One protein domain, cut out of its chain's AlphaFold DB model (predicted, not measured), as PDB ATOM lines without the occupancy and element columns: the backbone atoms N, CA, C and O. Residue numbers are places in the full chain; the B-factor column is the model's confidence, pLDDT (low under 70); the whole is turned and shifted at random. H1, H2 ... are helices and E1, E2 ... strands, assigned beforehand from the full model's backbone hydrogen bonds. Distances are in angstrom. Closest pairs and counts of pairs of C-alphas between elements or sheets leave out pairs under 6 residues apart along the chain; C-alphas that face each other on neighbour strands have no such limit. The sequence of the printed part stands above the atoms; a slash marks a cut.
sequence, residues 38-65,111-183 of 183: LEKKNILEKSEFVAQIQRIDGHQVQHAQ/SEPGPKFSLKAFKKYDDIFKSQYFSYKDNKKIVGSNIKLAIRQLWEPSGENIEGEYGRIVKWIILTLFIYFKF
ATOM      1  N   LEU A  38      21.185   7.434 159.466       73.23
ATOM      2  CA  LEU A  38      21.027   8.743 158.825       73.23
ATOM      3  C   LEU A  38      20.584   8.663 157.356       73.23
ATOM      4  O   LEU A  38      20.072   9.641 156.820       73.23
ATOM      5  N   GLU A  39      20.716   7.501 156.714       68.44
ATOM      6  CA  GLU A  39      20.281   7.293 155.325       68.44
ATOM      7  C   GLU A  39      18.757   7.187 155.177       68.44
ATOM      8  O   GLU A  39      18.215   7.333 154.077       68.44
ATOM      9  N   LYS A  40      18.021   6.980 156.278       76.14
ATOM     10  CA  LYS A  40      16.555   7.005 156.244       76.14
ATOM     11  C   LYS A  40      16.106   8.417 155.853       76.14
ATOM     12  O   LYS A  40      16.272   9.344 156.642       76.14
ATOM     13  N   LYS A  41      15.476   8.574 154.677       73.07
ATOM     14  CA  LYS A  41      14.991   9.870 154.134       73.07
ATOM     15  C   LYS A  41      14.270  10.732 155.178       73.07
ATOM     16  O   LYS A  41      14.507  11.930 155.263       73.07
ATOM     17  N   ASN A  42      13.457  10.098 156.025       68.27
ATOM     18  CA  ASN A  42      12.725  10.771 157.096       68.27
ATOM     19  C   ASN A  42      13.636  11.444 158.135       68.27
ATOM     20  O   ASN A  42      13.264  12.487 158.651       68.27
ATOM     21  N   ILE A  43      14.804  10.875 158.448       73.15
ATOM     22  CA  ILE A  43      15.779  11.467 159.375       73.15
ATOM     23  C   ILE A  43      16.603  12.531 158.643       73.15
ATOM     24  O   ILE A  43      16.757  13.634 159.157       73.15
ATOM     25  N   LEU A  44      17.049  12.232 157.418       73.52
ATOM     26  CA  LEU A  44      17.848  13.136 156.583       73.52
ATOM     27  C   LEU A  44      17.161  14.488 156.317       73.52
ATOM     28  O   LEU A  44      17.824  15.524 156.251       73.52
ATOM     29  N   GLU A  45      15.837  14.467 156.132       75.77
ATOM     30  CA  GLU A  45      15.043  15.657 155.812       75.77
ATOM     31  C   GLU A  45      14.455  16.349 157.046       75.77
ATOM     32  O   GLU A  45      14.351  17.573 157.035       75.77
ATOM     33  N   LYS A  46      14.084  15.604 158.100       76.54
ATOM     34  CA  LYS A  46      13.384  16.170 159.272       76.54
ATOM     35  C   LYS A  46      14.298  16.503 160.450       76.54
ATOM     36  O   LYS A  46      13.879  17.241 161.335       76.54
ATOM     37  N   SER A  47      15.506  15.941 160.511       82.95
ATOM     38  CA  SER A  47      16.446  16.248 161.589       82.95
ATOM     39  C   SER A  47      17.207  17.527 161.258       82.95
ATOM     40  O   SER A  47      17.977  17.572 160.298       82.95
ATOM     41  N   GLU A  48      16.977  18.562 162.060       89.75
ATOM     42  CA  GLU A  48      17.720  19.814 161.986       89.75
ATOM     43  C   GLU A  48      18.884  19.834 162.973       89.75
ATOM     44  O   GLU A  48      18.849  19.232 164.050       89.75
ATOM     45  N   PHE A  49      19.911  20.595 162.625       90.10
ATOM     46  CA  PHE A  49      20.987  20.955 163.525       90.10
ATOM     47  C   PHE A  49      21.354  22.425 163.380       90.10
ATOM     48  O   PHE A  49      21.213  23.000 162.305       90.10
ATOM     49  N   VAL A  50      21.840  23.029 164.464       89.93
ATOM     50  CA  VAL A  50      22.412  24.379 164.435       89.93
ATOM     51  C   VAL A  50      23.856  24.257 163.968       89.93
ATOM     52  O   VAL A  50      24.648  23.573 164.620       89.93
ATOM     53  N   ALA A  51      24.185  24.873 162.836       89.94
ATOM     54  CA  ALA A  51      25.574  24.982 162.419       89.94
ATOM     55  C   ALA A  51      26.303  26.027 163.266       89.94
ATOM     56  O   ALA A  51      25.704  26.983 163.739       89.94
ATOM     57  N   GLN A  52      27.604  25.855 163.427       89.25
ATOM     58  CA  GLN A  52      28.516  26.842 163.982       89.25
ATOM     59  C   GLN A  52      29.256  27.532 162.841       89.25
ATOM     60  O   GLN A  52      29.559  26.906 161.826       89.25
ATOM     61  N   ILE A  53      29.523  28.821 163.004       85.83
ATOM     62  CA  ILE A  53      30.265  29.635 162.052       85.83
ATOM     63  C   ILE A  53      31.737  29.617 162.454       85.83
ATOM     64  O   ILE A  53      32.090  30.049 163.553       85.83
ATOM     65  N   GLN A  54      32.604  29.160 161.550       83.60
ATOM     66  CA  GLN A  54      34.054  29.279 161.699       83.60
ATOM     67  C   GLN A  54      34.608  30.274 160.687       83.60
ATOM     68  O   GLN A  54      34.379  30.141 159.485       83.60
ATOM     69  N   ARG A  55      35.382  31.242 161.184       80.94
ATOM     70  CA  ARG A  55      36.268  32.077 160.369       80.94
ATOM     71  C   ARG A  55      37.579  31.339 160.142       80.94
ATOM     72  O   ARG A  55      38.225  30.939 161.106       80.94
ATOM     73  N   ILE A  56      37.952  31.130 158.882       75.73
ATOM     74  CA  ILE A  56      39.207  30.443 158.525       75.73
ATOM     75  C   ILE A  56      40.377  31.440 158.422       75.73
ATOM     76  O   ILE A  56      41.539  31.062 158.580       75.73
ATOM     77  N   ASP A  57      40.097  32.728 158.208       71.79
ATOM     78  CA  ASP A  57      41.104  33.783 158.257       71.79
ATOM     79  C   ASP A  57      41.615  33.999 159.692       71.79
ATOM     80  O   ASP A  57      40.840  34.219 160.617       71.79
ATOM     81  N   GLY A  58      42.938  33.954 159.885       59.63
ATOM     82  CA  GLY A  58      43.576  34.330 161.153       59.63
ATOM     83  C   GLY A  58      43.758  33.217 162.190       59.63
ATOM     84  O   GLY A  58      44.326  33.494 163.244       59.63
ATOM     85  N   HIS A  59      43.390  31.963 161.898       58.31
ATOM     86  CA  HIS A  59      43.505  30.854 162.864       58.31
ATOM     87  C   HIS A  59      44.950  30.575 163.339       58.31
ATOM     88  O   HIS A  59      45.155  30.035 164.421       58.31
ATOM     89  N   GLN A  60      45.973  30.948 162.557       56.37
ATOM     90  CA  GLN A  60      47.379  30.878 162.995       56.37
ATOM     91  C   GLN A  60      47.914  32.187 163.585       56.37
ATOM     92  O   GLN A  60      48.861  32.153 164.368       56.37
ATOM     93  N   VAL A  61      47.336  33.339 163.227       52.92
ATOM     94  CA  VAL A  61      47.885  34.643 163.639       52.92
ATOM     95  C   VAL A  61      47.751  34.842 165.148       52.92
ATOM     96  O   VAL A  61      48.639  35.433 165.754       52.92
ATOM     97  N   GLN A  62      46.719  34.269 165.774       52.76
ATOM     98  CA  GLN A  62      46.550  34.338 167.229       52.76
ATOM     99  C   GLN A  62      47.633  33.535 167.978       52.76
ATOM    100  O   GLN A  62      48.323  34.094 168.826       52.76
ATOM    101  N   HIS A  63      47.910  32.290 167.574       50.29
ATOM    102  CA  HIS A  63      48.916  31.455 168.250       50.29
ATOM    103  C   HIS A  63      50.372  31.920 168.055       50.29
ATOM    104  O   HIS A  63      51.221  31.708 168.925       50.29
ATOM    105  N   ALA A  64      50.693  32.570 166.931       50.80
ATOM    106  CA  ALA A  64      52.047  33.075 166.692       50.80
ATOM    107  C   ALA A  64      52.377  34.323 167.535       50.80
ATOM    108  O   ALA A  64      53.531  34.518 167.922       50.80
ATOM    109  N   GLN A  65      51.381  35.164 167.835       49.47
ATOM    110  CA  GLN A  65      51.602  36.413 168.567       49.47
ATOM    111  C   GLN A  65      51.782  36.182 170.078       49.47
ATOM    112  O   GLN A  65      52.559  36.890 170.718       49.47
ATOM    113  N   SER A 111      33.221  30.213 168.231       74.32
ATOM    114  CA  SER A 111      32.348  29.969 167.091       74.32
ATOM    115  C   SER A 111      30.968  30.556 167.377       74.32
ATOM    116  O   SER A 111      30.389  30.292 168.431       74.32
ATOM    117  N   GLU A 112      30.453  31.349 166.441       81.80
ATOM    118  CA  GLU A 112      29.126  31.960 166.545       81.80
ATOM    119  C   GLU A 112      28.050  30.993 166.025       81.80
ATOM    120  O   GLU A 112      28.281  30.302 165.024       81.80
ATOM    121  N   PRO A 113      26.858  30.933 166.646       84.65
ATOM    122  CA  PRO A 113      25.773  30.098 166.151       84.65
ATOM    123  C   PRO A 113      25.298  30.593 164.779       84.65
ATOM    124  O   PRO A 113      24.946  31.755 164.588       84.65
ATOM    125  N   GLY A 114      25.278  29.683 163.814       88.50
ATOM    126  CA  GLY A 114      24.777  29.889 162.464       88.50
ATOM    127  C   GLY A 114      23.319  29.448 162.286       88.50
ATOM    128  O   GLY A 114      22.600  29.187 163.256       88.50
ATOM    129  N   PRO A 115      22.850  29.350 161.032       90.61
ATOM    130  CA  PRO A 115      21.496  28.922 160.729       90.61
ATOM    131  C   PRO A 115      21.295  27.433 161.035       90.61
ATOM    132  O   PRO A 115      22.237  26.639 161.138       90.61
ATOM    133  N   LYS A 116      20.024  27.047 161.150       91.76
ATOM    134  CA  LYS A 116      19.636  25.641 161.213       91.76
ATOM    135  C   LYS A 116      19.682  25.024 159.820       91.76
ATOM    136  O   LYS A 116      19.189  25.613 158.861       91.76
ATOM    137  N   PHE A 117      20.222  23.816 159.728       89.25
ATOM    138  CA  PHE A 117      20.217  23.017 158.510       89.25
ATOM    139  C   PHE A 117      19.593  21.649 158.764       89.25
ATOM    140  O   PHE A 117      19.838  21.031 159.797       89.25
ATOM    141  N   SER A 118      18.862  21.132 157.777       89.98
ATOM    142  CA  SER A 118      18.738  19.683 157.597       89.98
ATOM    143  C   SER A 118      19.975  19.151 156.876       89.98
ATOM    144  O   SER A 118      20.653  19.895 156.160       89.98
ATOM    145  N   LEU A 119      20.264  17.853 156.991       88.13
ATOM    146  CA  LEU A 119      21.430  17.270 156.316       88.13
ATOM    147  C   LEU A 119      21.341  17.422 154.783       88.13
ATOM    148  O   LEU A 119      22.345  17.686 154.121       88.13
ATOM    149  N   LYS A 120      20.125  17.365 154.221       88.17
ATOM    150  CA  LYS A 120      19.861  17.652 152.800       88.17
ATOM    151  C   LYS A 120      20.183  19.101 152.420       88.17
ATOM    152  O   LYS A 120      20.803  19.333 151.382       88.17
ATOM    153  N   ALA A 121      19.760  20.069 153.234       91.14
ATOM    154  CA  ALA A 121      20.031  21.485 152.985       91.14
ATOM    155  C   ALA A 121      21.528  21.801 153.116       91.14
ATOM    156  O   ALA A 121      22.073  22.505 152.269       91.14
ATOM    157  N   PHE A 122      22.192  21.223 154.119       91.34
ATOM    158  CA  PHE A 122      23.629  21.372 154.330       91.34
ATOM    159  C   PHE A 122      24.440  20.811 153.157       91.34
ATOM    160  O   PHE A 122      25.291  21.509 152.616       91.34
ATOM    161  N   LYS A 123      24.118  19.598 152.686       90.38
ATOM    162  CA  LYS A 123      24.767  19.011 151.505       90.38
ATOM    163  C   LYS A 123      24.583  19.882 150.258       90.38
ATOM    164  O   LYS A 123      25.539  20.141 149.538       90.38
ATOM    165  N   LYS A 124      23.366  20.387 150.023       91.59
ATOM    166  CA  LYS A 124      23.094  21.302 148.903       91.59
ATOM    167  C   LYS A 124      23.932  22.582 149.001       91.59
ATOM    168  O   LYS A 124      24.419  23.059 147.982       91.59
ATOM    169  N   TYR A 125      24.070  23.142 150.202       91.93
ATOM    170  CA  TYR A 125      24.927  24.302 150.437       91.93
ATOM    171  C   TYR A 125      26.396  23.982 150.127       91.93
ATOM    172  O   TYR A 125      27.015  24.743 149.393       91.93
ATOM    173  N   ASP A 126      26.920  22.850 150.611       90.66
ATOM    174  CA  ASP A 126      28.291  22.392 150.340       90.66
ATOM    175  C   ASP A 126      28.563  22.235 148.834       90.66
ATOM    176  O   ASP A 126      29.549  22.754 148.314       90.66
ATOM    177  N   ASP A 127      27.650  21.605 148.093       90.35
ATOM    178  CA  ASP A 127      27.789  21.431 146.642       90.35
ATOM    179  C   ASP A 127      27.795  22.780 145.898       90.35
ATOM    180  O   ASP A 127      28.641  23.016 145.027       90.35
ATOM    181  N   ILE A 128      26.901  23.708 146.272       90.37
ATOM    182  CA  ILE A 128      26.884  25.072 145.720       90.37
ATOM    183  C   ILE A 128      28.190  25.793 146.061       90.37
ATOM    184  O   ILE A 128      28.818  26.361 145.165       90.37
ATOM    185  N   PHE A 129      28.625  25.731 147.318       89.77
ATOM    186  CA  PHE A 129      29.839  26.374 147.802       89.77
ATOM    187  C   PHE A 129      31.077  25.890 147.042       89.77
ATOM    188  O   PHE A 129      31.790  26.708 146.458       89.77
ATOM    189  N   LYS A 130      31.300  24.569 146.967       88.78
ATOM    190  CA  LYS A 130      32.426  23.974 146.228       88.78
ATOM    191  C   LYS A 130      32.393  24.396 144.763       88.78
ATOM    192  O   LYS A 130      33.405  24.849 144.228       88.78
ATOM    193  N   SER A 131      31.221  24.321 144.129       86.22
ATOM    194  CA  SER A 131      31.085  24.706 142.724       86.22
ATOM    195  C   SER A 131      31.447  26.177 142.500       86.22
ATOM    196  O   SER A 131      32.169  26.480 141.558       86.22
ATOM    197  N   GLN A 132      31.028  27.095 143.373       87.05
ATOM    198  CA  GLN A 132      31.312  28.523 143.230       87.05
ATOM    199  C   GLN A 132      32.774  28.857 143.553       87.05
ATOM    200  O   GLN A 132      33.427  29.556 142.775       87.05
ATOM    201  N   TYR A 133      33.298  28.340 144.667       85.88
ATOM    202  CA  TYR A 133      34.637  28.662 145.162       85.88
ATOM    203  C   TYR A 133      35.736  28.146 144.226       85.88
ATOM    204  O   TYR A 133      36.656  28.889 143.869       85.88
ATOM    205  N   PHE A 134      35.617  26.896 143.771       86.94
ATOM    206  CA  PHE A 134      36.638  26.265 142.935       86.94
ATOM    207  C   PHE A 134      36.465  26.585 141.443       86.94
ATOM    208  O   PHE A 134      37.464  26.853 140.774       86.94
ATOM    209  N   SER A 135      35.234  26.710 140.920       78.78
ATOM    210  CA  SER A 135      35.054  27.106 139.507       78.78
ATOM    211  C   SER A 135      35.581  28.514 139.231       78.78
ATOM    212  O   SER A 135      36.082  28.787 138.141       78.78
ATOM    213  N   TYR A 136      35.488  29.436 140.197       66.82
ATOM    214  CA  TYR A 136      36.022  30.790 140.027       66.82
ATOM    215  C   TYR A 136      37.548  30.797 139.825       66.82
ATOM    216  O   TYR A 136      38.075  31.644 139.099       66.82
ATOM    217  N   LYS A 137      38.266  29.834 140.415       63.49
ATOM    218  CA  LYS A 137      39.726  29.718 140.297       63.49
ATOM    219  C   LYS A 137      40.172  29.095 138.985       63.49
ATOM    220  O   LYS A 137      41.126  29.596 138.390       63.49
ATOM    221  N   ASP A 138      39.448  28.096 138.494       61.74
ATOM    222  CA  ASP A 138      39.768  27.463 137.211       61.74
ATOM    223  C   ASP A 138      39.439  28.379 136.025       61.74
ATOM    224  O   ASP A 138      40.193  28.445 135.053       61.74
ATOM    225  N   ASN A 139      38.403  29.216 136.143       55.30
ATOM    226  CA  ASN A 139      38.071  30.216 135.124       55.30
ATOM    227  C   ASN A 139      39.162  31.285 134.921       55.30
ATOM    228  O   ASN A 139      39.207  31.895 133.854       55.30
ATOM    229  N   LYS A 140      40.070  31.504 135.889       56.62
ATOM    230  CA  LYS A 140      41.245  32.378 135.696       56.62
ATOM    231  C   LYS A 140      42.355  31.726 134.864       56.62
ATOM    232  O   LYS A 140      43.227  32.441 134.382       56.62
ATOM    233  N   LYS A 141      42.331  30.401 134.683       55.84
ATOM    234  CA  LYS A 141      43.332  29.654 133.900       55.84
ATOM    235  C   LYS A 141      42.872  29.308 132.480       55.84
ATOM    236  O   LYS A 141      43.712  28.981 131.652       55.84
ATOM    237  N   ILE A 142      41.577  29.404 132.170       53.68
ATOM    238  CA  ILE A 142      41.009  28.935 130.893       53.68
ATOM    239  C   ILE A 142      40.505  30.130 130.065       53.68
ATOM    240  O   ILE A 142      39.306  30.354 129.895       53.68
ATOM    241  N   VAL A 143      41.443  30.919 129.535       50.12
ATOM    242  CA  VAL A 143      41.202  31.784 128.367       50.12
ATOM    243  C   VAL A 143      41.415  30.904 127.136       50.12
ATOM    244  O   VAL A 143      42.528  30.768 126.646       50.12
ATOM    245  N   GLY A 144      40.365  30.215 126.686       52.10
ATOM    246  CA  GLY A 144      40.465  29.355 125.507       52.10
ATOM    247  C   GLY A 144      39.329  28.347 125.369       52.10
ATOM    248  O   GLY A 144      39.371  27.280 125.960       52.10
ATOM    249  N   SER A 145      38.341  28.709 124.549       50.69
ATOM    250  CA  SER A 145      37.526  27.826 123.700       50.69
ATOM    251  C   SER A 145      36.792  26.618 124.325       50.69
ATOM    252  O   SER A 145      37.368  25.582 124.623       50.69
ATOM    253  N   ASN A 146      35.458  26.702 124.369       53.44
ATOM    254  CA  ASN A 146      34.501  25.580 124.263       53.44
ATOM    255  C   ASN A 146      34.395  24.516 125.383       53.44
ATOM    256  O   ASN A 146      33.478  23.700 125.331       53.44
ATOM    257  N   ILE A 147      35.196  24.561 126.451       53.62
ATOM    258  CA  ILE A 147      35.118  23.575 127.559       53.62
ATOM    259  C   ILE A 147      34.033  23.928 128.616       53.62
ATOM    260  O   ILE A 147      33.607  23.087 129.409       53.62
ATOM    261  N   LYS A 148      33.494  25.161 128.596       51.44
ATOM    262  CA  LYS A 148      32.521  25.672 129.593       51.44
ATOM    263  C   LYS A 148      31.220  24.859 129.719       51.44
ATOM    264  O   LYS A 148      30.571  24.950 130.758       51.44
ATOM    265  N   LEU A 149      30.834  24.083 128.702       51.48
ATOM    266  CA  LEU A 149      29.611  23.271 128.737       51.48
ATOM    267  C   LEU A 149      29.844  21.847 129.286       51.48
ATOM    268  O   LEU A 149      28.923  21.264 129.849       51.48
ATOM    269  N   ALA A 150      31.066  21.309 129.173       45.98
ATOM    270  CA  ALA A 150      31.401  19.937 129.571       45.98
ATOM    271  C   ALA A 150      31.837  19.816 131.048       45.98
ATOM    272  O   ALA A 150      31.575  18.801 131.679       45.98
ATOM    273  N   ILE A 151      32.417  20.871 131.637       51.15
ATOM    274  CA  ILE A 151      32.912  20.876 133.036       51.15
ATOM    275  C   ILE A 151      31.779  20.916 134.079       51.15
ATOM    276  O   ILE A 151      31.982  20.608 135.250       51.15
ATOM    277  N   ARG A 152      30.550  21.270 133.680       52.96
ATOM    278  CA  ARG A 152      29.414  21.372 134.613       52.96
ATOM    279  C   ARG A 152      28.939  20.027 135.169       52.96
ATOM    280  O   ARG A 152      28.177  20.024 136.131       52.96
ATOM    281  N   GLN A 153      29.357  18.914 134.573       50.78
ATOM    282  CA  GLN A 153      29.048  17.578 135.061       50.78
ATOM    283  C   GLN A 153      30.324  16.978 135.662       50.78
ATOM    284  O   GLN A 153      31.263  16.679 134.937       50.78
ATOM    285  N   LEU A 154      30.336  16.797 136.986       54.60
ATOM    286  CA  LEU A 154      31.299  15.951 137.705       54.60
ATOM    287  C   LEU A 154      32.736  16.492 137.872       54.60
ATOM    288  O   LEU A 154      33.685  15.719 137.762       54.60
ATOM    289  N   TRP A 155      32.932  17.780 138.176       66.36
ATOM    290  CA  TRP A 155      34.237  18.223 138.693       66.36
ATOM    291  C   TRP A 155      34.210  18.425 140.209       66.36
ATOM    292  O   TRP A 155      33.526  19.317 140.714       66.36
ATOM    293  N   GLU A 156      34.952  17.582 140.927       79.59
ATOM    294  CA  GLU A 156      35.227  17.712 142.358       79.59
ATOM    295  C   GLU A 156      36.703  18.101 142.541       79.59
ATOM    296  O   GLU A 156      37.570  17.508 141.894       79.59
ATOM    297  N   PRO A 157      37.025  19.099 143.384       84.40
ATOM    298  CA  PRO A 157      38.414  19.475 143.626       84.40
ATOM    299  C   PRO A 157      39.184  18.308 144.265       84.40
ATOM    300  O   PRO A 157      38.669  17.647 145.166       84.40
ATOM    301  N   SER A 158      40.428  18.070 143.827       87.02
ATOM    302  CA  SER A 158      41.275  17.039 144.445       87.02
ATOM    303  C   SER A 158      41.589  17.374 145.907       87.02
ATOM    304  O   SER A 158      41.586  18.545 146.302       87.02
ATOM    305  N   GLY A 159      41.905  16.351 146.708       87.72
ATOM    306  CA  GLY A 159      42.299  16.529 148.107       87.72
ATOM    307  C   GLY A 159      43.480  17.491 148.267       87.72
ATOM    308  O   GLY A 159      43.410  18.393 149.099       87.72
ATOM    309  N   GLU A 160      44.507  17.391 147.410       88.89
ATOM    310  CA  GLU A 160      45.657  18.306 147.477       88.89
ATOM    311  C   GLU A 160      45.277  19.745 147.102       88.89
ATOM    312  O   GLU A 160      45.811  20.698 147.672       88.89
ATOM    313  N   ASN A 161      44.337  19.926 146.164       87.90
ATOM    314  CA  ASN A 161      43.840  21.252 145.802       87.90
ATOM    315  C   ASN A 161      43.111  21.899 146.988       87.90
ATOM    316  O   ASN A 161      43.362  23.060 147.301       87.90
ATOM    317  N   ILE A 162      42.249  21.148 147.681       90.83
ATOM    318  CA  ILE A 162      41.551  21.634 148.882       90.83
ATOM    319  C   ILE A 162      42.558  21.987 149.985       90.83
ATOM    320  O   ILE A 162      42.465  23.067 150.570       90.83
ATOM    321  N   GLU A 163      43.535  21.117 150.252       90.26
ATOM    322  CA  GLU A 163      44.548  21.334 151.290       90.26
ATOM    323  C   GLU A 163      45.414  22.569 151.002       90.26
ATOM    324  O   GLU A 163      45.575  23.436 151.865       90.26
ATOM    325  N   GLY A 164      45.922  22.706 149.774       88.42
ATOM    326  CA  GLY A 164      46.731  23.860 149.378       88.42
ATOM    327  C   GLY A 164      45.949  25.178 149.427       88.42
ATOM    328  O   GLY A 164      46.476  26.215 149.841       88.42
ATOM    329  N   GLU A 165      44.671  25.149 149.046       87.95
ATOM    330  CA  GLU A 165      43.761  26.287 149.152       87.95
ATOM    331  C   GLU A 165      43.521  26.688 150.609       87.95
ATOM    332  O   GLU A 165      43.684  27.864 150.946       87.95
ATOM    333  N   TYR A 166      43.208  25.719 151.473       87.75
ATOM    334  CA  TYR A 166      43.048  25.926 152.910       87.75
ATOM    335  C   TYR A 166      44.314  26.535 153.526       87.75
ATOM    336  O   TYR A 166      44.249  27.590 154.164       87.75
ATOM    337  N   GLY A 167      45.481  25.948 153.239       86.67
ATOM    338  CA  GLY A 167      46.772  26.447 153.705       86.67
ATOM    339  C   GLY A 167      47.041  27.889 153.269       86.67
ATOM    340  O   GLY A 167      47.527  28.699 154.060       86.67
ATOM    341  N   ARG A 168      46.664  28.264 152.038       86.29
ATOM    342  CA  ARG A 168      46.806  29.647 151.564       86.29
ATOM    343  C   ARG A 168      45.877  30.619 152.297       86.29
ATOM    344  O   ARG A 168      46.314  31.728 152.589       86.29
ATOM    345  N   ILE A 169      44.622  30.247 152.571       85.07
ATOM    346  CA  ILE A 169      43.660  31.116 153.282       85.07
ATOM    347  C   ILE A 169      44.136  31.370 154.712       85.07
ATOM    348  O   ILE A 169      44.207  32.524 155.133       85.07
ATOM    349  N   VAL A 170      44.525  30.306 155.422       81.71
ATOM    350  CA  VAL A 170      45.005  30.391 156.808       81.71
ATOM    351  C   VAL A 170      46.285  31.221 156.898       81.71
ATOM    352  O   VAL A 170      46.412  32.050 157.796       81.71
ATOM    353  N   LYS A 171      47.224  31.032 155.957       80.48
ATOM    354  CA  LYS A 171      48.528  31.709 155.979       80.48
ATOM    355  C   LYS A 171      48.470  33.176 155.552       80.48
ATOM    356  O   LYS A 171      49.189  33.988 156.122       80.48
ATOM    357  N   TRP A 172      47.676  33.512 154.534       72.97
ATOM    358  CA  TRP A 172      47.774  34.816 153.863       72.97
ATOM    359  C   TRP A 172      46.555  35.731 154.026       72.97
ATOM    360  O   TRP A 172      46.575  36.813 153.452       72.97
ATOM    361  N   ILE A 173      45.513  35.330 154.774       70.22
ATOM    362  CA  ILE A 173      44.283  36.119 155.039       70.22
ATOM    363  C   ILE A 173      43.821  36.903 153.795       70.22
ATOM    364  O   ILE A 173      43.564  38.102 153.818       70.22
ATOM    365  N   ILE A 174      43.769  36.230 152.645       62.62
ATOM    366  CA  ILE A 174      43.457  36.915 151.379       62.62
ATOM    367  C   ILE A 174      41.944  37.159 151.268       62.62
ATOM    368  O   ILE A 174      41.498  38.088 150.601       62.62
ATOM    369  N   LEU A 175      41.150  36.306 151.917       63.58
ATOM    370  CA  LEU A 175      39.692  36.316 151.900       63.58
ATOM    371  C   LEU A 175      39.187  35.892 153.280       63.58
ATOM    372  O   LEU A 175      39.623  34.862 153.799       63.58
ATOM    373  N   THR A 176      38.235  36.637 153.834       65.93
ATOM    374  CA  THR A 176      37.440  36.165 154.970       65.93
ATOM    375  C   THR A 176      36.494  35.082 154.468       65.93
ATOM    376  O   THR A 176      35.592  35.347 153.673       65.93
ATOM    377  N   LEU A 177      36.732  33.847 154.908       74.64
ATOM    378  CA  LEU A 177      35.912  32.695 154.564       74.64
ATOM    379  C   LEU A 177      35.210  32.189 155.820       74.64
ATOM    380  O   LEU A 177      35.863  31.771 156.778       74.64
ATOM    381  N   PHE A 178      33.882  32.228 155.781       77.84
ATOM    382  CA  PHE A 178      33.026  31.635 156.795       77.84
ATOM    383  C   PHE A 178      32.555  30.267 156.315       77.84
ATOM    384  O   PHE A 178      31.990  30.161 155.225       77.84
ATOM    385  N   ILE A 179      32.769  29.238 157.130       80.94
ATOM    386  CA  ILE A 179      32.219  27.902 156.898       80.94
ATOM    387  C   ILE A 179      31.255  27.520 158.018       80.94
ATOM    388  O   ILE A 179      31.398  27.958 159.161       80.94
ATOM    389  N   TYR A 180      30.278  26.691 157.669       80.92
ATOM    390  CA  TYR A 180      29.322  26.116 158.604       80.92
ATOM    391  C   TYR A 180      29.754  24.694 158.971       80.92
ATOM    392  O   TYR A 180      30.018  23.892 158.079       80.92
ATOM    393  N   PHE A 181      29.795  24.362 160.261       81.58
ATOM    394  CA  PHE A 181      30.155  23.021 160.739       81.58
ATOM    395  C   PHE A 181      29.313  22.605 161.954       81.58
ATOM    396  O   PHE A 181      28.621  23.428 162.552       81.58
ATOM    397  N   LYS A 182      29.331  21.320 162.321       79.85
ATOM    398  CA  LYS A 182      28.671  20.801 163.527       79.85
ATOM    399  C   LYS A 182      29.567  19.751 164.190       79.85
ATOM    400  O   LYS A 182      30.071  18.886 163.478       79.85
ATOM    401  N   PHE A 183      29.735  19.841 165.511       59.06
ATOM    402  CA  PHE A 183      30.305  18.773 166.342       59.06
ATOM    403  C   PHE A 183      29.266  17.686 166.652       59.06
ATOM    404  O   PHE A 183      28.051  18.013 166.722       59.06
TER     405      PHE A 183
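Overview. This is residues 38 to 65 and 111 to 183 of the 183 residues of the protein "JmjN domain-containing protein" of Glycine max (UniProt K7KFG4). A small three-stranded sheet and the long helix H3 spread from a corner beside H1 as an open V, and H4 stands across its wide end without touching a helix. Beyond the V, H2 lies out past E1, and residues 140 to 147 of the loop after H3 stick out. The printed part has 101 residues, with four named helices and three named strands that follow along the chain as H1 E1 H2 E2 H3 H4 E3; the sheet, in the order E2 E1 E3, is antiparallel, and the class is mixed, helices and strands. The whole is loose, with a radius of gyration of the C-alphas of 16.7 A, and flat, spanning 45 by 45 by 20 A.

Arrangement. H1, residues 41 to 46, only grazes the sheet with residues 43 to 46. E1, residues 48 to 55, is the inner strand between E2, residues 112 to 118, and E3, residues 178 to 181. N 114 and O 51 are 2.7 A apart, and N 52 and O 181 are 2.8 A apart, both within hydrogen-bond range. H2, residues 61 to 65, is not on the sheet. H3, residues 119 to 138, is on it at a height of 4.8 A, over none of its strands. H1 and H3 touch, about perpendicular at 89 degrees; their closest C-alphas, Leu 44 and Leu 119, are 5.5 A apart. H4, residues 159 to 172, is apart from H3. E2, H3, H4 and E3 form a split strand-helix-strand unit, two strands running the same way with E1 between them; its crossover is right-handed. Every O i to N i+4 pair is within range in H1, H2 and H4, and 15 of 16 in H3.

Along the chain. H1 begins at C-alpha 41 (14.991, 9.870, 154.134). E1 is 22.3 A long, H3 28.4 A and H4 19.9 A. E3 ends at C-alpha 181 (30.155, 23.021, 160.739).

Size, cuts and confidence. Residues 66 to 110 are not printed, and C-alphas 65 and 111 are 20.4 A apart across this cut. The link from H3 to H4 is long, 20 residues. Confidence is under 70 for 34 residues, among them 58 to 65 and 136 to 155.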